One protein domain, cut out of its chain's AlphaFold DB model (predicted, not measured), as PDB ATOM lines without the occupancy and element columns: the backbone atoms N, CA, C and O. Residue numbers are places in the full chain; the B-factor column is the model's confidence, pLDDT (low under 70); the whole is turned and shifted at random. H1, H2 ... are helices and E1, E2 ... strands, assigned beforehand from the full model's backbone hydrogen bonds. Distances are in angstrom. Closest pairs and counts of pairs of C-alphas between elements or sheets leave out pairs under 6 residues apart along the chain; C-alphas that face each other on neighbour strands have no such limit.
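AT A GLANCE: This is residues 58 to 70 and 83 to 145 of the 153 residues of the protein "DUF4822 domain-containing protein" of Leifsonia xyli subsp. cynodontis DSM 46306 (UniProt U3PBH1). A strongly twisted sheet of five strands, folded as successive hairpins, makes the body, and the short helix H1 packs on one face at E1 and E3. The printed part has 76 residues, with H1 before E1 to E5; the sheet's order is E1, E2, E3, E4, E5, a meander, each strand the antiparallel neighbour of the one before. The class is mixed, only just compact, close to loose: radius of gyration of the C-alphas 13.4 A, spans 33 by 33 by 23 A.

IN THESE COORDINATES: H1 is residues 58 to 66, 12.1 A long, from C-alpha 58 at (92.126, -67.864, 64.981). E1 is 96 to 99, E2 104 to 108, E3 114 to 125, 30.7 A, bending by 61 degrees at 118, E4 128 to 136, 25.9 A, and E5 142 to 144, to C-alpha 144 at (99.244, -47.304, 59.045).

HOW THE PARTS SIT: H1, every O i to N i+4 pair within hydrogen-bond range, is on the sheet, height 8.0 A; its closest C-alphas to E3 are Ala 58 and Leu 122, 5.5 A. Across the hairpins, N 98 and O 106 are 2.9 A apart, N 107 and O 116 2.8 A, N 121 and O 132 3.1 A, N 143 and O 135 2.8 A. E1 and E5 are apart.

THE WHOLE: Residues 71 to 82 are cut out, C-alphas 70 and 83 18.7 A apart. Only residue 145 is under 70 in pLDDT.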
ATOM      1  N   ALA A  58      91.154 -68.832  65.480       90.88
ATOM      2  CA  ALA A  58      92.126 -67.864  64.981       90.88
ATOM      3  C   ALA A  58      93.453 -68.531  64.576       90.88
ATOM      4  O   ALA A  58      93.960 -68.234  63.497       90.88
ATOM      5  N   GLU A  59      93.988 -69.468  65.367       92.00
ATOM      6  CA  GLU A  59      95.194 -70.240  65.013       92.00
ATOM      7  C   GLU A  59      94.961 -71.119  63.777       92.00
ATOM      8  O   GLU A  59      95.775 -71.122  62.855       92.00
ATOM      9  N   ALA A  60      93.818 -71.810  63.710       93.44
ATOM     10  CA  ALA A  60      93.457 -72.646  62.566       93.44
ATOM     11  C   ALA A  60      93.304 -71.821  61.272       93.44
ATOM     12  O   ALA A  60      93.823 -72.205  60.223       93.44
ATOM     13  N   ALA A  61      92.652 -70.655  61.345       94.44
ATOM     14  CA  ALA A  61      92.550 -69.729  60.218       94.44
ATOM     15  C   ALA A  61      93.895 -69.057  59.870       94.44
ATOM     16  O   ALA A  61      94.147 -68.774  58.699       94.44
ATOM     17  N   THR A  62      94.781 -68.853  60.853       95.44
ATOM     18  CA  THR A  62      96.144 -68.339  60.633       95.44
ATOM     19  C   THR A  62      96.978 -69.342  59.840       95.44
ATOM     20  O   THR A  62      97.558 -68.982  58.817       95.44
ATOM     21  N   ALA A  63      96.965 -70.617  60.245       95.75
ATOM     22  CA  ALA A  63      97.626 -71.696  59.514       95.75
ATOM     23  C   ALA A  63      97.061 -71.862  58.091       95.75
ATOM     24  O   ALA A  63      97.827 -72.042  57.148       95.75
ATOM     25  N   LEU A  64      95.738 -71.738  57.912       96.06
ATOM     26  CA  LEU A  64      95.108 -71.794  56.591       96.06
ATOM     27  C   LEU A  64      95.566 -70.642  55.682       96.06
ATOM     28  O   LEU A  64      95.973 -70.901  54.550       96.06
ATOM     29  N   LEU A  65      95.554 -69.394  56.162       96.50
ATOM     30  CA  LEU A  65      96.015 -68.250  55.367       96.50
ATOM     31  C   LEU A  65      97.510 -68.325  55.032       96.50
ATOM     32  O   LEU A  65      97.885 -67.919  53.936       96.50
ATOM     33  N   ALA A  66      98.337 -68.873  55.923       97.44
ATOM     34  CA  ALA A  66      99.769 -69.052  55.686       97.44
ATOM     35  C   ALA A  66     100.125 -70.299  54.846       97.44
ATOM     36  O   ALA A  66     101.267 -70.445  54.419       97.44
ATOM     37  N   SER A  67      99.175 -71.207  54.591       97.44
ATOM     38  CA  SER A  67      99.446 -72.456  53.855       97.44
ATOM     39  C   SER A  67      99.609 -72.285  52.337       97.44
ATOM     40  O   SER A  67     100.057 -73.212  51.664       97.44
ATOM     41  N   THR A  68      99.251 -71.122  51.785       97.06
ATOM     42  CA  THR A  68      99.343 -70.815  50.351       97.06
ATOM     43  C   THR A  68      99.466 -69.310  50.105       97.06
ATOM     44  O   THR A  68      99.071 -68.495  50.937       97.06
ATOM     45  N   ALA A  69      99.964 -68.933  48.926       97.00
ATOM     46  CA  ALA A  69      99.706 -67.612  48.362       97.00
ATOM     47  C   ALA A  69      98.228 -67.490  47.942       97.00
ATOM     48  O   ALA A  69      97.597 -68.492  47.592       97.00
ATOM     49  N   TRP A  70      97.694 -66.268  47.945       98.00
ATOM     50  CA  TRP A  70      96.306 -65.969  47.579       98.00
ATOM     51  C   TRP A  70      96.243 -64.968  46.426       98.00
ATOM     52  O   TRP A  70      96.955 -63.967  46.442       98.00
ATOM     53  N   MET A  83      82.481 -56.530  39.491       96.56
ATOM     54  CA  MET A  83      83.355 -55.422  39.100       96.56
ATOM     55  C   MET A  83      84.588 -55.962  38.370       96.56
ATOM     56  O   MET A  83      85.144 -56.995  38.751       96.56
ATOM     57  N   ALA A  84      85.031 -55.269  37.319       95.19
ATOM     58  CA  ALA A  84      86.270 -55.616  36.629       95.19
ATOM     59  C   ALA A  84      87.475 -55.323  37.536       95.19
ATOM     60  O   ALA A  84      87.551 -54.246  38.117       95.19
ATOM     61  N   LEU A  85      88.442 -56.241  37.628       94.19
ATOM     62  CA  LEU A  85      89.630 -56.067  38.485       94.19
ATOM     63  C   LEU A  85      90.495 -54.855  38.081       94.19
ATOM     64  O   LEU A  85      91.236 -54.321  38.900       94.19
ATOM     65  N   THR A  86      90.372 -54.411  36.828       93.06
ATOM     66  CA  THR A  86      91.023 -53.222  36.259       93.06
ATOM     67  C   THR A  86      90.244 -51.918  36.466       93.06
ATOM     68  O   THR A  86      90.731 -50.860  36.070       93.06
ATOM     69  N   ASP A  87      89.048 -51.954  37.066       93.94
ATOM     70  CA  ASP A  87      88.288 -50.743  37.389       93.94
ATOM     71  C   ASP A  87      89.015 -49.949  38.498       93.94
ATOM     72  O   ASP A  87      89.387 -50.536  39.521       93.94
ATOM     73  N   PRO A  88      89.230 -48.626  38.345       92.62
ATOM     74  CA  PRO A  88      89.995 -47.826  39.303       92.62
ATOM     75  C   PRO A  88      89.421 -47.823  40.731       92.62
ATOM     76  O   PRO A  88      90.174 -47.562  41.673       92.62
ATOM     77  N   ALA A  89      88.133 -48.139  40.919       93.00
ATOM     78  CA  ALA A  89      87.527 -48.289  42.240       93.00
ATOM     79  C   ALA A  89      88.037 -49.531  42.998       93.00
ATOM     80  O   ALA A  89      88.121 -49.494  44.226       93.00
ATOM     81  N   VAL A  90      88.414 -50.610  42.295       94.00
ATOM     82  CA  VAL A  90      88.879 -51.872  42.912       94.00
ATOM     83  C   VAL A  90      90.353 -52.188  42.657       94.00
ATOM     84  O   VAL A  90      90.956 -52.882  43.470       94.00
ATOM     85  N   ALA A  91      90.974 -51.628  41.614       90.44
ATOM     86  CA  ALA A  91      92.356 -51.909  41.195       90.44
ATOM     87  C   ALA A  91      93.437 -51.630  42.268       90.44
ATOM     88  O   ALA A  91      94.593 -52.029  42.128       90.44
ATOM     89  N   ASN A  92      93.082 -50.951  43.364       90.12
ATOM     90  CA  ASN A  92      93.962 -50.734  44.514       90.12
ATOM     91  C   ASN A  92      93.902 -51.831  45.593       90.12
ATOM     92  O   ASN A  92      94.755 -51.845  46.483       90.12
ATOM     93  N   PHE A  93      92.933 -52.742  45.495       91.12
ATOM     94  CA  PHE A  93      92.685 -53.846  46.427       91.12
ATOM     95  C   PHE A  93      92.908 -55.231  45.794       91.12
ATOM     96  O   PHE A  93      92.925 -56.224  46.517       91.12
ATOM     97  N   VAL A  94      93.083 -55.300  44.468       94.69
ATOM     98  CA  VAL A  94      93.400 -56.538  43.739       94.69
ATOM     99  C   VAL A  94      94.903 -56.807  43.718       94.69
ATOM    100  O   VAL A  94      95.715 -55.878  43.693       94.69
ATOM    101  N   GLY A  95      95.271 -58.086  43.701       96.00
ATOM    102  CA  GLY A  95      96.663 -58.513  43.677       96.00
ATOM    103  C   GLY A  95      96.906 -59.867  44.334       96.00
ATOM    104  O   GLY A  95      95.960 -60.613  44.621       96.00
ATOM    105  N   TRP A  96      98.185 -60.139  44.592       97.62
ATOM    106  CA  TRP A  96      98.673 -61.312  45.316       97.62
ATOM    107  C   TRP A  96      98.891 -60.992  46.794       97.62
ATOM    108  O   TRP A  96      99.489 -59.966  47.130       97.62
ATOM    109  N   ALA A  97      98.461 -61.889  47.680       97.56
ATOM    110  CA  ALA A  97      98.654 -61.774  49.119       97.56
ATOM    111  C   ALA A  97      99.385 -62.993  49.694       97.56
ATOM    112  O   ALA A  97      98.973 -64.138  49.505       97.56
ATOM    113  N   TYR A  98     100.451 -62.717  50.442       97.56
ATOM    114  CA  TYR A  98     101.284 -63.699  51.126       97.56
ATOM    115  C   TYR A  98     101.228 -63.429  52.628       97.56
ATOM    116  O   TYR A  98     101.460 -62.298  53.066       97.56
ATOM    117  N   TYR A  99     100.943 -64.471  53.403       97.50
ATOM    118  CA  TYR A  99     100.853 -64.426  54.858       97.50
ATOM    119  C   TYR A  99     101.831 -65.438  55.449       97.50
ATOM    120  O   TYR A  99     101.878 -66.581  55.008       97.50
ATOM    121  N   ASP A 100     102.599 -65.022  56.448       96.38
ATOM    122  CA  ASP A 100     103.470 -65.894  57.230       96.38
ATOM    123  C   ASP A 100     102.847 -66.156  58.609       96.38
ATOM    124  O   ASP A 100     102.292 -65.245  59.231       96.38
ATOM    125  N   ALA A 101     102.940 -67.397  59.094       95.31
ATOM    126  CA  ALA A 101     102.336 -67.823  60.358       95.31
ATOM    127  C   ALA A 101     102.968 -67.172  61.606       95.31
ATOM    128  O   ALA A 101     102.329 -67.147  62.657       95.31
ATOM    129  N   ALA A 102     104.176 -66.608  61.504       93.88
ATOM    130  CA  ALA A 102     104.793 -65.790  62.549       93.88
ATOM    131  C   ALA A 102     104.249 -64.347  62.599       93.88
ATOM    132  O   ALA A 102     104.681 -63.566  63.444       93.88
ATOM    133  N   GLY A 103     103.302 -63.988  61.722       94.88
ATOM    134  CA  GLY A 103     102.585 -62.712  61.771       94.88
ATOM    135  C   GLY A 103     103.068 -61.640  60.794       94.88
ATOM    136  O   GLY A 103     102.645 -60.500  60.933       94.88
ATOM    137  N   THR A 104     103.879 -61.961  59.775       96.50
ATOM    138  CA  THR A 104     104.244 -60.990  58.714       96.50
ATOM    139  C   THR A 104     103.428 -61.190  57.431       96.50
ATOM    140  O   THR A 104     103.017 -62.307  57.118       96.50
ATOM    141  N   PHE A 105     103.143 -60.115  56.689       96.75
ATOM    142  CA  PHE A 105     102.410 -60.167  55.414       96.75
ATOM    143  C   PHE A 105     103.090 -59.340  54.317       96.75
ATOM    144  O   PHE A 105     103.800 -58.369  54.599       96.75
ATOM    145  N   ARG A 106     102.846 -59.710  53.051       96.56
ATOM    146  CA  ARG A 106     103.312 -59.003  51.842       96.56
ATOM    147  C   ARG A 106     102.215 -59.024  50.774       96.56
ATOM    148  O   ARG A 106     101.658 -60.085  50.497       96.56
ATOM    149  N   ILE A 107     101.923 -57.874  50.168       95.62
ATOM    150  CA  ILE A 107     100.940 -57.695  49.088       95.62
ATOM    151  C   ILE A 107     101.635 -57.123  47.850       95.62
ATOM    152  O   ILE A 107     102.399 -56.157  47.951       95.62
ATOM    153  N   TYR A 108     101.309 -57.674  46.685       95.88
ATOM    154  CA  TYR A 108     101.758 -57.216  45.369       95.88
ATOM    155  C   TYR A 108     100.549 -56.930  44.474       95.88
ATOM    156  O   TYR A 108      99.459 -57.426  44.751       95.88
ATOM    157  N   SER A 109     100.714 -56.143  43.410       94.31
ATOM    158  CA  SER A 109      99.716 -56.068  42.334       94.31
ATOM    159  C   SER A 109      99.710 -57.360  41.502       94.31
ATOM    160  O   SER A 109     100.523 -58.252  41.739       94.31
ATOM    161  N   LEU A 110      98.796 -57.485  40.535       91.94
ATOM    162  CA  LEU A 110      98.751 -58.655  39.642       91.94
ATOM    163  C   LEU A 110      99.956 -58.706  38.678       91.94
ATOM    164  O   LEU A 110     100.270 -59.760  38.138       91.94
ATOM    165  N   GLU A 111     100.646 -57.578  38.506       91.62
ATOM    166  CA  GLU A 111     101.874 -57.384  37.727       91.62
ATOM    167  C   GLU A 111     103.154 -57.484  38.591       91.62
ATOM    168  O   GLU A 111     104.182 -56.894  38.254       91.62
ATOM    169  N   ASP A 112     103.080 -58.171  39.738       92.56
ATOM    170  CA  ASP A 112     104.176 -58.404  40.698       92.56
ATOM    171  C   ASP A 112     104.846 -57.137  41.282       92.56
ATOM    172  O   ASP A 112     105.930 -57.198  41.873       92.56
ATOM    173  N   ALA A 113     104.199 -55.968  41.202       92.75
ATOM    174  CA  ALA A 113     104.707 -54.742  41.820       92.75
ATOM    175  C   ALA A 113     104.428 -54.731  43.342       92.75
ATOM    176  O   ALA A 113     103.272 -54.893  43.740       92.75
ATOM    177  N   PRO A 114     105.428 -54.506  44.224       93.12
ATOM    178  CA  PRO A 114     105.202 -54.438  45.671       93.12
ATOM    179  C   PRO A 114     104.226 -53.313  46.050       93.12
ATOM    180  O   PRO A 114     104.441 -52.159  45.678       93.12
ATOM    181  N   ARG A 115     103.176 -53.630  46.820       90.56
ATOM    182  CA  ARG A 115     102.159 -52.654  47.264       90.56
ATOM    183  C   ARG A 115     102.214 -52.351  48.757       90.56
ATOM    184  O   ARG A 115     102.145 -51.187  49.142       90.56
ATOM    185  N   SER A 116     102.303 -53.374  49.602       92.88
ATOM    186  CA  SER A 116     102.387 -53.202  51.056       92.88
ATOM    187  C   SER A 116     102.999 -54.419  51.742       92.88
ATOM    188  O   SER A 116     103.028 -55.522  51.199       92.88
ATOM    189  N   GLN A 117     103.513 -54.210  52.949       95.12
ATOM    190  CA  GLN A 117     104.059 -55.249  53.817       95.12
ATOM    191  C   GLN A 117     103.873 -54.838  55.279       95.12
ATOM    192  O   GLN A 117     103.555 -53.677  55.547       95.12
ATOM    193  N   GLY A 118     104.109 -55.746  56.222       95.44
ATOM    194  CA  GLY A 118     104.135 -55.430  57.650       95.44
ATOM    195  C   GLY A 118     103.655 -56.589  58.511       95.44
ATOM    196  O   GLY A 118     103.834 -57.746  58.138       95.44
ATOM    197  N   GLU A 119     103.027 -56.270  59.642       95.56
ATOM    198  CA  GLU A 119     102.498 -57.271  60.578       95.56
ATOM    199  C   GLU A 119     101.006 -57.523  60.339       95.56
ATOM    200  O   GLU A 119     100.260 -56.611  59.972       95.56
ATOM    201  N   TRP A 120     100.538 -58.738  60.597       95.88
ATOM    202  CA  TRP A 120      99.125 -59.097  60.584       95.88
ATOM    203  C   TRP A 120      98.762 -59.997  61.762       95.88
ATOM    204  O   TRP A 120      99.609 -60.654  62.364       95.88
ATOM    205  N   SER A 121      97.474 -60.036  62.084       94.19
ATOM    206  CA  SER A 121      96.927 -60.969  63.066       94.19
ATOM    207  C   SER A 121      95.465 -61.294  62.770       94.19
ATOM    208  O   SER A 121      94.768 -60.544  62.081       94.19
ATOM    209  N   LEU A 122      94.994 -62.415  63.313       94.31
ATOM    210  CA  LEU A 122      93.580 -62.768  63.390       94.31
ATOM    211  C   LEU A 122      93.124 -62.740  64.847       94.31
ATOM    212  O   LEU A 122      93.797 -63.280  65.723       94.31
ATOM    213  N   ALA A 123      91.957 -62.153  65.093       90.69
ATOM    214  CA  ALA A 123      91.293 -62.175  66.392       90.69
ATOM    215  C   ALA A 123      89.846 -62.656  66.237       90.69
ATOM    216  O   ALA A 123      89.141 -62.225  65.324       90.69
ATOM    217  N   THR A 124      89.392 -63.519  67.147       90.50
ATOM    218  CA  THR A 124      87.975 -63.892  67.263       90.50
ATOM    219  C   THR A 124      87.269 -62.874  68.158       90.50
ATOM    220  O   THR A 124      87.501 -62.852  69.366       90.50
ATOM    221  N   GLY A 125      86.429 -62.025  67.571       84.94
ATOM    222  CA  GLY A 125      85.518 -61.123  68.279       84.94
ATOM    223  C   GLY A 125      84.071 -61.641  68.286       84.94
ATOM    224  O   GLY A 125      83.805 -62.719  67.749       84.94
ATOM    225  N   PRO A 126      83.115 -60.874  68.848       83.31
ATOM    226  CA  PRO A 126      81.689 -61.222  68.805       83.31
ATOM    227  C   PRO A 126      81.143 -61.287  67.368       83.31
ATOM    228  O   PRO A 126      80.328 -62.150  67.064       83.31
ATOM    229  N   GLU A 127      81.669 -60.448  66.469       85.62
ATOM    230  CA  GLU A 127      81.330 -60.421  65.035       85.62
ATOM    231  C   GLU A 127      82.004 -61.547  64.214       85.62
ATOM    232  O   GLU A 127      81.816 -61.633  63.001       85.62
ATOM    233  N   GLY A 128      82.824 -62.404  64.841       89.38
ATOM    234  CA  GLY A 128      83.593 -63.461  64.177       89.38
ATOM    235  C   GLY A 128      85.092 -63.158  64.034       89.38
ATOM    236  O   GLY A 128      85.693 -62.496  64.880       89.38
ATOM    237  N   LEU A 129      85.725 -63.706  62.990       92.56
ATOM    238  CA  LEU A 129      87.170 -63.594  62.753       92.56
ATOM    239  C   LEU A 129      87.532 -62.291  62.025       92.56
ATOM    240  O   LEU A 129      87.222 -62.122  60.847       92.56
ATOM    241  N   THR A 130      88.273 -61.413  62.702       92.75
ATOM    242  CA  THR A 130      88.756 -60.134  62.162       92.75
ATOM    243  C   THR A 130      90.249 -60.207  61.854       92.75
ATOM    244  O   THR A 130      91.051 -60.499  62.743       92.75
ATOM    245  N   ARG A 131      90.641 -59.903  60.606       93.75
ATOM    246  CA  ARG A 131      92.049 -59.780  60.193       93.75
ATOM    247  C   ARG A 131      92.534 -58.339  60.341       93.75
ATOM    248  O   ARG A 131      92.036 -57.445  59.662       93.75
ATOM    249  N   THR A 132      93.552 -58.135  61.168       94.06
ATOM    250  CA  THR A 132      94.245 -56.850  61.338       94.06
ATOM    251  C   THR A 132      95.481 -56.823  60.441       94.06
ATOM    252  O   THR A 132      96.203 -57.814  60.389       94.06
ATOM    253  N   LEU A 133      95.739 -55.705  59.752       93.56
ATOM    254  CA  LEU A 133      96.962 -55.460  58.975       93.56
ATOM    255  C   LEU A 133      97.603 -54.150  59.453       93.56
ATOM    256  O   LEU A 133      96.957 -53.105  59.405       93.56
ATOM    257  N   VAL A 134      98.860 -54.195  59.893       94.50
ATOM    258  CA  VAL A 134      99.663 -53.032  60.300       94.50
ATOM    259  C   VAL A 134     100.752 -52.824  59.254       94.50
ATOM    260  O   VAL A 134     101.762 -53.530  59.238       94.50
ATOM    261  N   ALA A 135     100.528 -51.874  58.347       92.31
ATOM    262  CA  ALA A 135     101.427 -51.631  57.226       92.31
ATOM    263  C   ALA A 135     102.725 -50.956  57.694       92.31
ATOM    264  O   ALA A 135     102.685 -49.987  58.457       92.31
ATOM    265  N   LYS A 136     103.866 -51.434  57.192       93.31
ATOM    266  CA  LYS A 136     105.214 -50.927  57.468       93.31
ATOM    267  C   LYS A 136     105.950 -50.543  56.184       93.31
ATOM    268  O   LYS A 136     105.694 -51.103  55.118       93.31
ATOM    269  N   ASN A 137     106.890 -49.605  56.291       87.94
ATOM    270  CA  ASN A 137     107.819 -49.272  55.208       87.94
ATOM    271  C   ASN A 137     108.970 -50.306  55.107       87.94
ATOM    272  O   ASN A 137     108.947 -51.356  55.751       87.94
ATOM    273  N   ALA A 138     109.989 -50.019  54.290       83.06
ATOM    274  CA  ALA A 138     111.169 -50.879  54.138       83.06
ATOM    275  C   ALA A 138     112.162 -50.832  55.323       83.06
ATOM    276  O   ALA A 138     112.985 -51.732  55.449       83.06
ATOM    277  N   ALA A 139     112.086 -49.812  56.186       84.50
ATOM    278  CA  ALA A 139     112.888 -49.683  57.408       84.50
ATOM    279  C   ALA A 139     112.207 -50.299  58.651       84.50
ATOM    280  O   ALA A 139     112.854 -50.488  59.678       84.50
ATOM    281  N   GLY A 140     110.917 -50.645  58.553       81.19
ATOM    282  CA  GLY A 140     110.107 -51.220  59.629       81.19
ATOM    283  C   GLY A 140     109.165 -50.234  60.331       81.19
ATOM    284  O   GLY A 140     108.377 -50.670  61.175       81.19
ATOM    285  N   ASP A 141     109.194 -48.944  59.975       85.19
ATOM    286  CA  ASP A 141     108.303 -47.925  60.544       85.19
ATOM    287  C   ASP A 141     106.851 -48.171  60.122       85.19
ATOM    288  O   ASP A 141     106.576 -48.476  58.958       85.19
ATOM    289  N   VAL A 142     105.908 -47.992  61.050       86.31
ATOM    290  CA  VAL A 142     104.473 -48.157  60.782       86.31
ATOM    291  C   VAL A 142     103.952 -46.992  59.935       86.31
ATOM    292  O   VAL A 142     103.968 -45.842  60.363       86.31
ATOM    293  N   LEU A 143     103.442 -47.314  58.746       79.56
ATOM    294  CA  LEU A 143     102.770 -46.387  57.832       79.56
ATOM    295  C   LEU A 143     101.281 -46.233  58.164       79.56
ATOM    296  O   LEU A 143     100.717 -45.154  58.003       79.56
ATOM    297  N   PHE A 144     100.640 -47.313  58.619       73.81
ATOM    298  CA  PHE A 144      99.244 -47.304  59.045       73.81
ATOM    299  C   PHE A 144      98.995 -48.387  60.097       73.81
ATOM    300  O   PHE A 144      99.252 -49.567  59.854       73.81
ATOM    301  N   SER A 145      98.444 -47.984  61.243       60.12
ATOM    302  CA  SER A 145      97.834 -48.893  62.214       60.12
ATOM    303  C   SER A 145      96.317 -48.717  62.166       60.12
ATOM    304  O   SER A 145      95.851 -47.581  62.285       60.12
TER     305      SER A 145